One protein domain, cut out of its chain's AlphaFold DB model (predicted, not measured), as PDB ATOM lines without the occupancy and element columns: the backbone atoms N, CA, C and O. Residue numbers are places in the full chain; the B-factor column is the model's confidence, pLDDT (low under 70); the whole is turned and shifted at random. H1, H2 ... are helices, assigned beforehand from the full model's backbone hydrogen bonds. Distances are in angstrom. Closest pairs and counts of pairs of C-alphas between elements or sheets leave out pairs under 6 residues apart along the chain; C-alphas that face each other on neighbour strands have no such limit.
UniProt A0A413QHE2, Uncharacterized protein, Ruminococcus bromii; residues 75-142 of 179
ATOM      1  N   ALA A  75      59.164  63.671  -6.586       92.31
ATOM      2  CA  ALA A  75      58.748  64.213  -7.876       92.31
ATOM      3  C   ALA A  75      59.145  63.306  -9.054       92.31
ATOM      4  O   ALA A  75      58.381  63.193 -10.009       92.31
ATOM      5  N   GLN A  76      60.305  62.643  -8.984       90.94
ATOM      6  CA  GLN A  76      60.710  61.634  -9.967       90.94
ATOM      7  C   GLN A  76      59.784  60.416  -9.932       90.94
ATOM      8  O   GLN A  76      59.215  60.074 -10.960       90.94
ATOM      9  N   LEU A  77      59.557  59.823  -8.755       93.44
ATOM     10  CA  LEU A  77      58.661  58.670  -8.604       93.44
ATOM     11  C   LEU A  77      57.227  58.985  -9.058       93.44
ATOM     12  O   LEU A  77      56.618  58.203  -9.787       93.44
ATOM     13  N   ASP A  78      56.699  60.146  -8.669       92.38
ATOM     14  CA  ASP A  78      55.370  60.606  -9.072       92.38
ATOM     15  C   ASP A  78      55.303  60.885 -10.580       92.38
ATOM     16  O   ASP A  78      54.286  60.607 -11.219       92.38
ATOM     17  N   GLY A  79      56.376  61.435 -11.153       93.88
ATOM     18  CA  GLY A  79      56.514  61.677 -12.586       93.88
ATOM     19  C   GLY A  79      56.533  60.380 -13.391       93.88
ATOM     20  O   GLY A  79      55.750  60.237 -14.329       93.88
ATOM     21  N   ASP A  80      57.361  59.419 -12.987       90.06
ATOM     22  CA  ASP A  80      57.483  58.109 -13.627       90.06
ATOM     23  C   ASP A  80      56.170  57.326 -13.542       90.06
ATOM     24  O   ASP A  80      55.711  56.763 -14.538       90.06
ATOM     25  N   LYS A  81      55.505  57.361 -12.379       91.81
ATOM     26  CA  LYS A  81      54.183  56.756 -12.206       91.81
ATOM     27  C   LYS A  81      53.159  57.381 -13.153       91.81
ATOM     28  O   LYS A  81      52.500  56.656 -13.890       91.81
ATOM     29  N   LYS A  82      53.042  58.714 -13.177       92.94
ATOM     30  CA  LYS A  82      52.102  59.418 -14.071       92.94
ATOM     31  C   LYS A  82      52.386  59.135 -15.542       92.94
ATOM     32  O   LYS A  82      51.451  58.994 -16.323       92.94
ATOM     33  N   LEU A  83      53.658  59.058 -15.924       91.81
ATOM     34  CA  LEU A  83      54.051  58.762 -17.297       91.81
ATOM     35  C   LEU A  83      53.665  57.334 -17.698       91.81
ATOM     36  O   LEU A  83      53.161  57.133 -18.802       91.81
ATOM     37  N   ASN A  84      53.885  56.357 -16.820       89.56
ATOM     38  CA  ASN A  84      53.501  54.971 -17.073       89.56
ATOM     39  C   ASN A  84      51.978  54.808 -17.108       89.56
ATOM     40  O   ASN A  84      51.470  54.222 -18.062       89.56
ATOM     41  N   ASP A  85      51.255  55.414 -16.160       90.56
ATOM     42  CA  ASP A  85      49.787  55.435 -16.140       90.56
ATOM     43  C   ASP A  85      49.230  56.026 -17.453       90.56
ATOM     44  O   ASP A  85      48.344  55.443 -18.076       90.56
ATOM     45  N   TYR A  86      49.804  57.138 -17.931       91.94
ATOM     46  CA  TYR A  86      49.418  57.759 -19.202       91.94
ATOM     47  C   TYR A  86      49.696  56.856 -20.410       91.94
ATOM     48  O   TYR A  86      48.840  56.700 -21.279       91.94
ATOM     49  N   LYS A  87      50.885  56.243 -20.485       89.88
ATOM     50  CA  LYS A  87      51.229  55.311 -21.574       89.88
ATOM     51  C   LYS A  87      50.292  54.109 -21.596       89.88
ATOM     52  O   LYS A  87      49.859  53.702 -22.670       89.88
ATOM     53  N   PHE A  88      49.983  53.562 -20.425       92.56
ATOM     54  CA  PHE A  88      49.049  52.457 -20.277       92.56
ATOM     55  C   PHE A  88      47.649  52.847 -20.758       92.56
ATOM     56  O   PHE A  88      47.074  52.154 -21.594       92.56
ATOM     57  N   GLU A  89      47.128  53.992 -20.306       92.69
ATOM     58  CA  GLU A  89      45.827  54.494 -20.745       92.69
ATOM     59  C   GLU A  89      45.782  54.716 -22.262       92.69
ATOM     60  O   GLU A  89      44.862  54.237 -22.921       92.69
ATOM     61  N   GLN A  90      46.806  55.345 -22.841       92.94
ATOM     62  CA  GLN A  90      46.903  55.544 -24.289       92.94
ATOM     63  C   GLN A  90      46.946  54.225 -25.068       92.94
ATOM     64  O   GLN A  90      46.298  54.104 -26.110       92.94
ATOM     65  N   ALA A  91      47.682  53.223 -24.580       91.88
ATOM     66  CA  ALA A  91      47.731  51.907 -25.207       91.88
ATOM     67  C   ALA A  91      46.353  51.226 -25.188       91.88
ATOM     68  O   ALA A  91      45.915  50.699 -26.212       91.88
ATOM     69  N   VAL A  92      45.639  51.301 -24.059       94.44
ATOM     70  CA  VAL A  92      44.278  50.762 -23.913       94.44
ATOM     71  C   VAL A  92      43.313  51.459 -24.861       94.44
ATOM     72  O   VAL A  92      42.580  50.802 -25.598       94.44
ATOM     73  N   GLU A  93      43.327  52.787 -24.893       93.94
ATOM     74  CA  GLU A  93      42.434  53.557 -25.757       93.94
ATOM     75  C   GLU A  93      42.720  53.325 -27.239       93.94
ATOM     76  O   GLU A  93      41.791  53.187 -28.037       93.94
ATOM     77  N   SER A  94      43.995  53.227 -27.614       93.38
ATOM     78  CA  SER A  94      44.411  52.888 -28.974       93.38
ATOM     79  C   SER A  94      43.907  51.502 -29.381       93.38
ATOM     80  O   SER A  94      43.275  51.361 -30.427       93.38
ATOM     81  N   ALA A  95      44.091  50.488 -28.532       93.56
ATOM     82  CA  ALA A  95      43.619  49.132 -28.798       93.56
ATOM     83  C   ALA A  95      42.087  49.056 -28.928       93.56
ATOM     84  O   ALA A  95      41.578  48.448 -29.872       93.56
ATOM     85  N   ILE A  96      41.338  49.739 -28.054       95.00
ATOM     86  CA  ILE A  96      39.870  49.816 -28.138       95.00
ATOM     87  C   ILE A  96      39.426  50.480 -29.452       95.00
ATOM     88  O   ILE A  96      38.522  49.986 -30.134       95.00
ATOM     89  N   ASN A  97      40.070  51.582 -29.844       93.75
ATOM     90  CA  ASN A  97      39.773  52.263 -31.106       93.75
ATOM     91  C   ASN A  97      40.098  51.386 -32.323       93.75
ATOM     92  O   ASN A  97      39.277  51.291 -33.239       93.75
ATOM     93  N   ASN A  98      41.244  50.700 -32.313       93.06
ATOM     94  CA  ASN A  98      41.663  49.778 -33.372       93.06
ATOM     95  C   ASN A  98      40.728  48.571 -33.489       93.06
ATOM     96  O   ASN A  98      40.483  48.081 -34.589       93.06
ATOM     97  N   ALA A  99      40.132  48.130 -32.380       93.44
ATOM     98  CA  ALA A  99      39.105  47.097 -32.389       93.44
ATOM     99  C   ALA A  99      37.770  47.563 -32.996       93.44
ATOM    100  O   ALA A  99      36.868  46.738 -33.157       93.44
ATOM    101  N   GLY A 100      37.638  48.839 -33.367       93.62
ATOM    102  CA  GLY A 100      36.459  49.382 -34.029       93.62
ATOM    103  C   GLY A 100      35.374  49.835 -33.058       93.62
ATOM    104  O   GLY A 100      34.197  49.756 -33.398       93.62
ATOM    105  N   ALA A 101      35.732  50.297 -31.857       94.81
ATOM    106  CA  ALA A 101      34.763  50.840 -30.906       94.81
ATOM    107  C   ALA A 101      33.889  51.941 -31.536       94.81
ATOM    108  O   ALA A 101      34.385  52.847 -32.218       94.81
ATOM    109  N   ALA A 102      32.575  51.857 -31.310       93.12
ATOM    110  CA  ALA A 102      31.634  52.913 -31.677       93.12
ATOM    111  C   ALA A 102      31.769  54.112 -30.730       93.12
ATOM    112  O   ALA A 102      31.779  55.253 -31.189       93.12
ATOM    113  N   ASP A 103      31.944  53.832 -29.438       94.12
ATOM    114  CA  ASP A 103      32.230  54.803 -28.387       94.12
ATOM    115  C   ASP A 103      33.267  54.231 -27.410       94.12
ATOM    116  O   ASP A 103      33.096  53.139 -26.861       94.12
ATOM    117  N   LEU A 104      34.351  54.978 -27.201       94.31
ATOM    118  CA  LEU A 104      35.484  54.551 -26.381       94.31
ATOM    119  C   LEU A 104      35.074  54.332 -24.921       94.31
ATOM    120  O   LEU A 104      35.436  53.319 -24.326       94.31
ATOM    121  N   VAL A 105      34.300  55.262 -24.357       95.56
ATOM    122  CA  VAL A 105      33.893  55.235 -22.945       95.56
ATOM    123  C   VAL A 105      33.001  54.024 -22.671       95.56
ATOM    124  O   VAL A 105      33.214  53.305 -21.695       95.56
ATOM    125  N   SER A 106      32.052  53.750 -23.564       95.06
ATOM    126  CA  SER A 106      31.116  52.631 -23.453       95.06
ATOM    127  C   SER A 106      31.813  51.276 -23.562       95.06
ATOM    128  O   SER A 106      31.495  50.364 -22.797       95.06
ATOM    129  N   VAL A 107      32.779  51.126 -24.476       95.56
ATOM    130  CA  VAL A 107      33.572  49.889 -24.565       95.56
ATOM    131  C   VAL A 107      34.464  49.740 -23.333       95.56
ATOM    132  O   VAL A 107      34.414  48.693 -22.694       95.56
ATOM    133  N   LYS A 108      35.197  50.792 -22.934       94.81
ATOM    134  CA  LYS A 108      36.086  50.795 -21.754       94.81
ATOM    135  C   LYS A 108      35.333  50.437 -20.467       94.81
ATOM    136  O   LYS A 108      35.857  49.691 -19.652       94.81
ATOM    137  N   ALA A 109      34.077  50.867 -20.314       95.88
ATOM    138  CA  ALA A 109      33.227  50.514 -19.169       95.88
ATOM    139  C   ALA A 109      32.890  49.013 -19.063       95.88
ATOM    140  O   ALA A 109      32.458  48.554 -18.008       95.88
ATOM    141  N   ASN A 110      33.057  48.251 -20.146       95.31
ATOM    142  CA  ASN A 110      32.849  46.805 -20.173       95.31
ATOM    143  C   ASN A 110      34.162  46.008 -20.090       95.31
ATOM    144  O   ASN A 110      34.114  44.780 -20.131       95.31
ATOM    145  N   ILE A 111      35.309  46.685 -19.982       95.56
ATOM    146  CA  ILE A 111      36.621  46.057 -19.827       95.56
ATOM    147  C   ILE A 111      36.946  45.894 -18.342       95.56
ATOM    148  O   ILE A 111      36.876  46.836 -17.553       95.56
ATOM    149  N   ASP A 112      37.371  44.693 -17.974       95.50
ATOM    150  CA  ASP A 112      37.977  44.394 -16.687       95.50
ATOM    151  C   ASP A 112      39.453  44.813 -16.711       95.50
ATOM    152  O   ASP A 112      40.350  44.043 -17.072       95.50
ATOM    153  N   MET A 113      39.703  46.065 -16.320       92.81
ATOM    154  CA  MET A 113      41.046  46.655 -16.272       92.81
ATOM    155  C   MET A 113      41.987  45.923 -15.302       92.81
ATOM    156  O   MET A 113      43.197  46.050 -15.444       92.81
ATOM    157  N   SER A 114      41.470  45.129 -14.352       93.25
ATOM    158  CA  SER A 114      42.311  44.334 -13.441       93.25
ATOM    159  C   SER A 114      43.018  43.166 -14.137       93.25
ATOM    160  O   SER A 114      44.018  42.657 -13.633       93.25
ATOM    161  N   LYS A 115      42.518  42.760 -15.310       94.06
ATOM    162  CA  LYS A 115      43.102  41.715 -16.163       94.06
ATOM    163  C   LYS A 115      43.940  42.278 -17.306       94.06
ATOM    164  O   LYS A 115      44.540  41.504 -18.047       94.06
ATOM    165  N   VAL A 116      43.983  43.601 -17.459       94.06
ATOM    166  CA  VAL A 116      44.792  44.263 -18.482       94.06
ATOM    167  C   VAL A 116      46.131  44.636 -17.865       94.06
ATOM    168  O   VAL A 116      46.185  45.384 -16.893       94.06
ATOM    169  N   SER A 117      47.214  44.101 -18.420       90.56
ATOM    170  CA  SER A 117      48.569  44.318 -17.902       90.56
ATOM    171  C   SER A 117      49.443  45.006 -18.937       90.56
ATOM    172  O   SER A 117      49.295  44.754 -20.130       90.56
ATOM    173  N   GLN A 118      50.367  45.848 -18.477       88.75
ATOM    174  CA  GLN A 118      51.399  46.449 -19.319       88.75
ATOM    175  C   GLN A 118      52.664  45.590 -19.288       88.75
ATOM    176  O   GLN A 118      53.086  45.140 -18.222       88.75
ATOM    177  N   THR A 119      53.272  45.365 -20.442       85.62
ATOM    178  CA  THR A 119      54.560  44.675 -20.581       85.62
ATOM    179  C   THR A 119      55.722  45.671 -20.552       85.62
ATOM    180  O   THR A 119      55.533  46.883 -20.660       85.62
ATOM    181  N   GLU A 120      56.951  45.165 -20.408       80.50
ATOM    182  CA  GLU A 120      58.164  45.997 -20.311       80.50
ATOM    183  C   GLU A 120      58.408  46.882 -21.547       80.50
ATOM    184  O   GLU A 120      59.007  47.951 -21.441       80.50
ATOM    185  N   ASP A 121      57.917  46.467 -22.716       77.69
ATOM    186  CA  ASP A 121      57.996  47.222 -23.971       77.69
ATOM    187  C   ASP A 121      56.916  48.315 -24.104       77.69
ATOM    188  O   ASP A 121      56.901  49.068 -25.079       77.69
ATOM    189  N   GLY A 122      56.020  48.432 -23.119       74.25
ATOM    190  CA  GLY A 122      54.917  49.385 -23.112       74.25
ATOM    191  C   GLY A 122      53.670  48.926 -23.871       74.25
ATOM    192  O   GLY A 122      52.705  49.693 -23.912       74.25
ATOM    193  N   SER A 123      53.659  47.712 -24.435       82.94
ATOM    194  CA  SER A 123      52.439  47.100 -24.970       82.94
ATOM    195  C   SER A 123      51.526  46.587 -23.843       82.94
ATOM    196  O   SER A 123      51.884  46.616 -22.662       82.94
ATOM    197  N   ILE A 124      50.292  46.215 -24.186       92.31
ATOM    198  CA  ILE A 124      49.294  45.730 -23.226       92.31
ATOM    199  C   ILE A 124      48.823  44.330 -23.606       92.31
ATOM    200  O   ILE A 124      48.710  44.001 -24.784       92.31
ATOM    201  N   THR A 125      48.527  43.511 -22.602       93.44
ATOM    202  CA  THR A 125      48.027  42.137 -22.752       93.44
ATOM    203  C   THR A 125      46.706  41.961 -22.000       93.44
ATOM    204  O   THR A 125      46.346  42.796 -21.167       93.44
ATOM    205  N   GLY A 126      45.942  40.911 -22.319       93.19
ATOM    206  CA  GLY A 126      44.657  40.607 -21.667       93.19
ATOM    207  C   GLY A 126      43.458  41.432 -22.155       93.19
ATOM    208  O   GLY A 126      42.318  41.157 -21.778       93.19
ATOM    209  N   LEU A 127      43.690  42.465 -22.975       95.81
ATOM    210  CA  LEU A 127      42.628  43.303 -23.538       95.81
ATOM    211  C   LEU A 127      42.004  42.681 -24.798       95.81
ATOM    212  O   LEU A 127      40.790  42.763 -24.980       95.81
ATOM    213  N   ASP A 128      42.811  42.045 -25.648       94.19
ATOM    214  CA  ASP A 128      42.350  41.501 -26.930       94.19
ATOM    215  C   ASP A 128      41.295  40.401 -26.754       94.19
ATOM    216  O   ASP A 128      40.291  40.394 -27.472       94.19
ATOM    217  N   GLU A 129      41.461  39.514 -25.763       94.69
ATOM    218  CA  GLU A 129      40.467  38.472 -25.476       94.69
ATOM    219  C   GLU A 129      39.132  39.076 -25.022       94.69
ATOM    220  O   GLU A 129      38.069  38.655 -25.483       94.69
ATOM    221  N   GLN A 130      39.179  40.113 -24.181       96.94
ATOM    222  CA  GLN A 130      37.984  40.807 -23.698       96.94
ATOM    223  C   GLN A 130      37.264  41.550 -24.827       96.94
ATOM    224  O   GLN A 130      36.035  41.516 -24.917       96.94
ATOM    225  N   LEU A 131      38.011  42.196 -25.727       95.88
ATOM    226  CA  LEU A 131      37.441  42.862 -26.897       95.88
ATOM    227  C   LEU A 131      36.797  41.856 -27.860       95.88
ATOM    228  O   LEU A 131      35.724  42.136 -28.398       95.88
ATOM    229  N   ALA A 132      37.399  40.680 -28.054       94.75
ATOM    230  CA  ALA A 132      36.818  39.614 -28.867       94.75
ATOM    231  C   ALA A 132      35.506  39.070 -28.265       94.75
ATOM    232  O   ALA A 132      34.516  38.923 -28.986       94.75
ATOM    233  N   GLU A 133      35.461  38.839 -26.950       95.75
ATOM    234  CA  GLU A 133      34.244  38.419 -26.242       95.75
ATOM    235  C   GLU A 133      33.149  39.497 -26.299       95.75
ATOM    236  O   GLU A 133      31.973  39.199 -26.535       95.75
ATOM    237  N   LEU A 134      33.517  40.772 -26.149       95.56
ATOM    238  CA  LEU A 134      32.577  41.888 -26.262       95.56
ATOM    239  C   LEU A 134      32.011  42.035 -27.670       95.56
ATOM    240  O   LEU A 134      30.829  42.345 -27.809       95.56
ATOM    241  N   LYS A 135      32.797  41.768 -28.718       94.44
ATOM    242  CA  LYS A 135      32.286  41.758 -30.097       94.44
ATOM    243  C   LYS A 135      31.203  40.700 -30.305       94.44
ATOM    244  O   LYS A 135      30.273  40.940 -31.068       94.44
ATOM    245  N   GLN A 136      31.294  39.558 -29.623       94.00
ATOM    246  CA  GLN A 136      30.291  38.492 -29.707       94.00
ATOM    247  C   GLN A 136      29.068  38.762 -28.821       94.00
ATOM    248  O   GLN A 136      27.932  38.595 -29.259       94.00
ATOM    249  N   SER A 137      29.291  39.185 -27.576       95.56
ATOM    250  CA  SER A 137      28.227  39.367 -26.578       95.56
ATOM    251  C   SER A 137      27.488  40.703 -26.707       95.56
ATOM    252  O   SER A 137      26.292  40.780 -26.416       95.56
ATOM    253  N   LYS A 138      28.180  41.764 -27.139       94.50
ATOM    254  CA  LYS A 138      27.675  43.143 -27.236       94.50
ATOM    255  C   LYS A 138      28.132  43.817 -28.543       94.50
ATOM    256  O   LYS A 138      28.772  44.871 -28.502       94.50
ATOM    257  N   PRO A 139      27.763  43.269 -29.717       93.75
ATOM    258  CA  PRO A 139      28.223  43.771 -31.016       93.75
ATOM    259  C   PRO A 139      27.868  45.244 -31.269       93.75
ATOM    260  O   PRO A 139      28.606  45.944 -31.949       93.75
ATOM    261  N   PHE A 140      26.777  45.742 -30.679       92.81
ATOM    262  CA  PHE A 140      26.325  47.133 -30.799       92.81
ATOM    263  C   PHE A 140      27.304  48.174 -30.227       92.81
ATOM    264  O   PHE A 140      27.164  49.360 -30.517       92.81
ATOM    265  N   LEU A 141      28.273  47.760 -29.402       94.56
ATOM    266  CA  LEU A 141      29.326  48.641 -28.886       94.56
ATOM    267  C   LEU A 141      30.426  48.924 -29.923       94.56
ATOM    268  O   LEU A 141      31.252  49.817 -29.723       94.56
ATOM    269  N   PHE A 142      30.440  48.182 -31.028       95.00
ATOM    270  CA  PHE A 142      31.415  48.303 -32.103       95.00
ATOM    271  C   PHE A 142      30.742  48.828 -33.367       95.00
ATOM    272  O   PHE A 142      29.549  48.639 -33.606       95.00
TER     273      PHE A 142
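AT A GLANCE: This is residues 75 to 142 of the 179 residues of an uncharacterized protein of Ruminococcus bromii (UniProt A0A413QHE2). One long helix, H1, sticks out at its first residues, 75 to 83, while near its other end the short helix H2 and the helix H3 pack on it. The long link from H2 to H3 folds back on itself in a short antiparallel pairing of residues 117 to 118 with 124 to 125. The 68 printed residues, all helix by class, hold H1, H2 and H3 in that order and no named strand. The whole is only just compact, close to loose, with a radius of gyration of the C-alphas of 13.0 A and spans of 43 by 19 by 18 A.

IN THESE COORDINATES: H1, residues 75 to 98, runs 33.9 A from C-alpha 75 at (58.748, 64.213, -7.876). H2 is residues 104 to 108, 6.0 A. H3, residues 127 to 137, runs 15.2 A to C-alpha 137 at (28.227, 39.367, -26.578).

HOW THE PARTS SIT: H1 touches H2 with residues 93 to 97 alone, the closest C-alphas being those of Ile 96 and Leu 104, 6.7 A apart. H1 touches H3 with residues 92 to 96 alone, the closest C-alphas being those of Ile 96 and Leu 131, 7.5 A apart. H1 and H3 run the same way at a tilt of 36 degrees, only just steep. H2 and H3 are only just apart, at 8.2 A between closest C-alphas. In H1, H2 and H3 every O i to N i+4 pair is within hydrogen-bond range.

THE WHOLE: The C-alphas farthest apart, of Ala 75 and Gln 136, are 44.1 A apart. The printed part has no cut. The link from H1 to H2 is tight; that from H2 to H3, 18 residues, is long. No printed residue is under 70 in pLDDT.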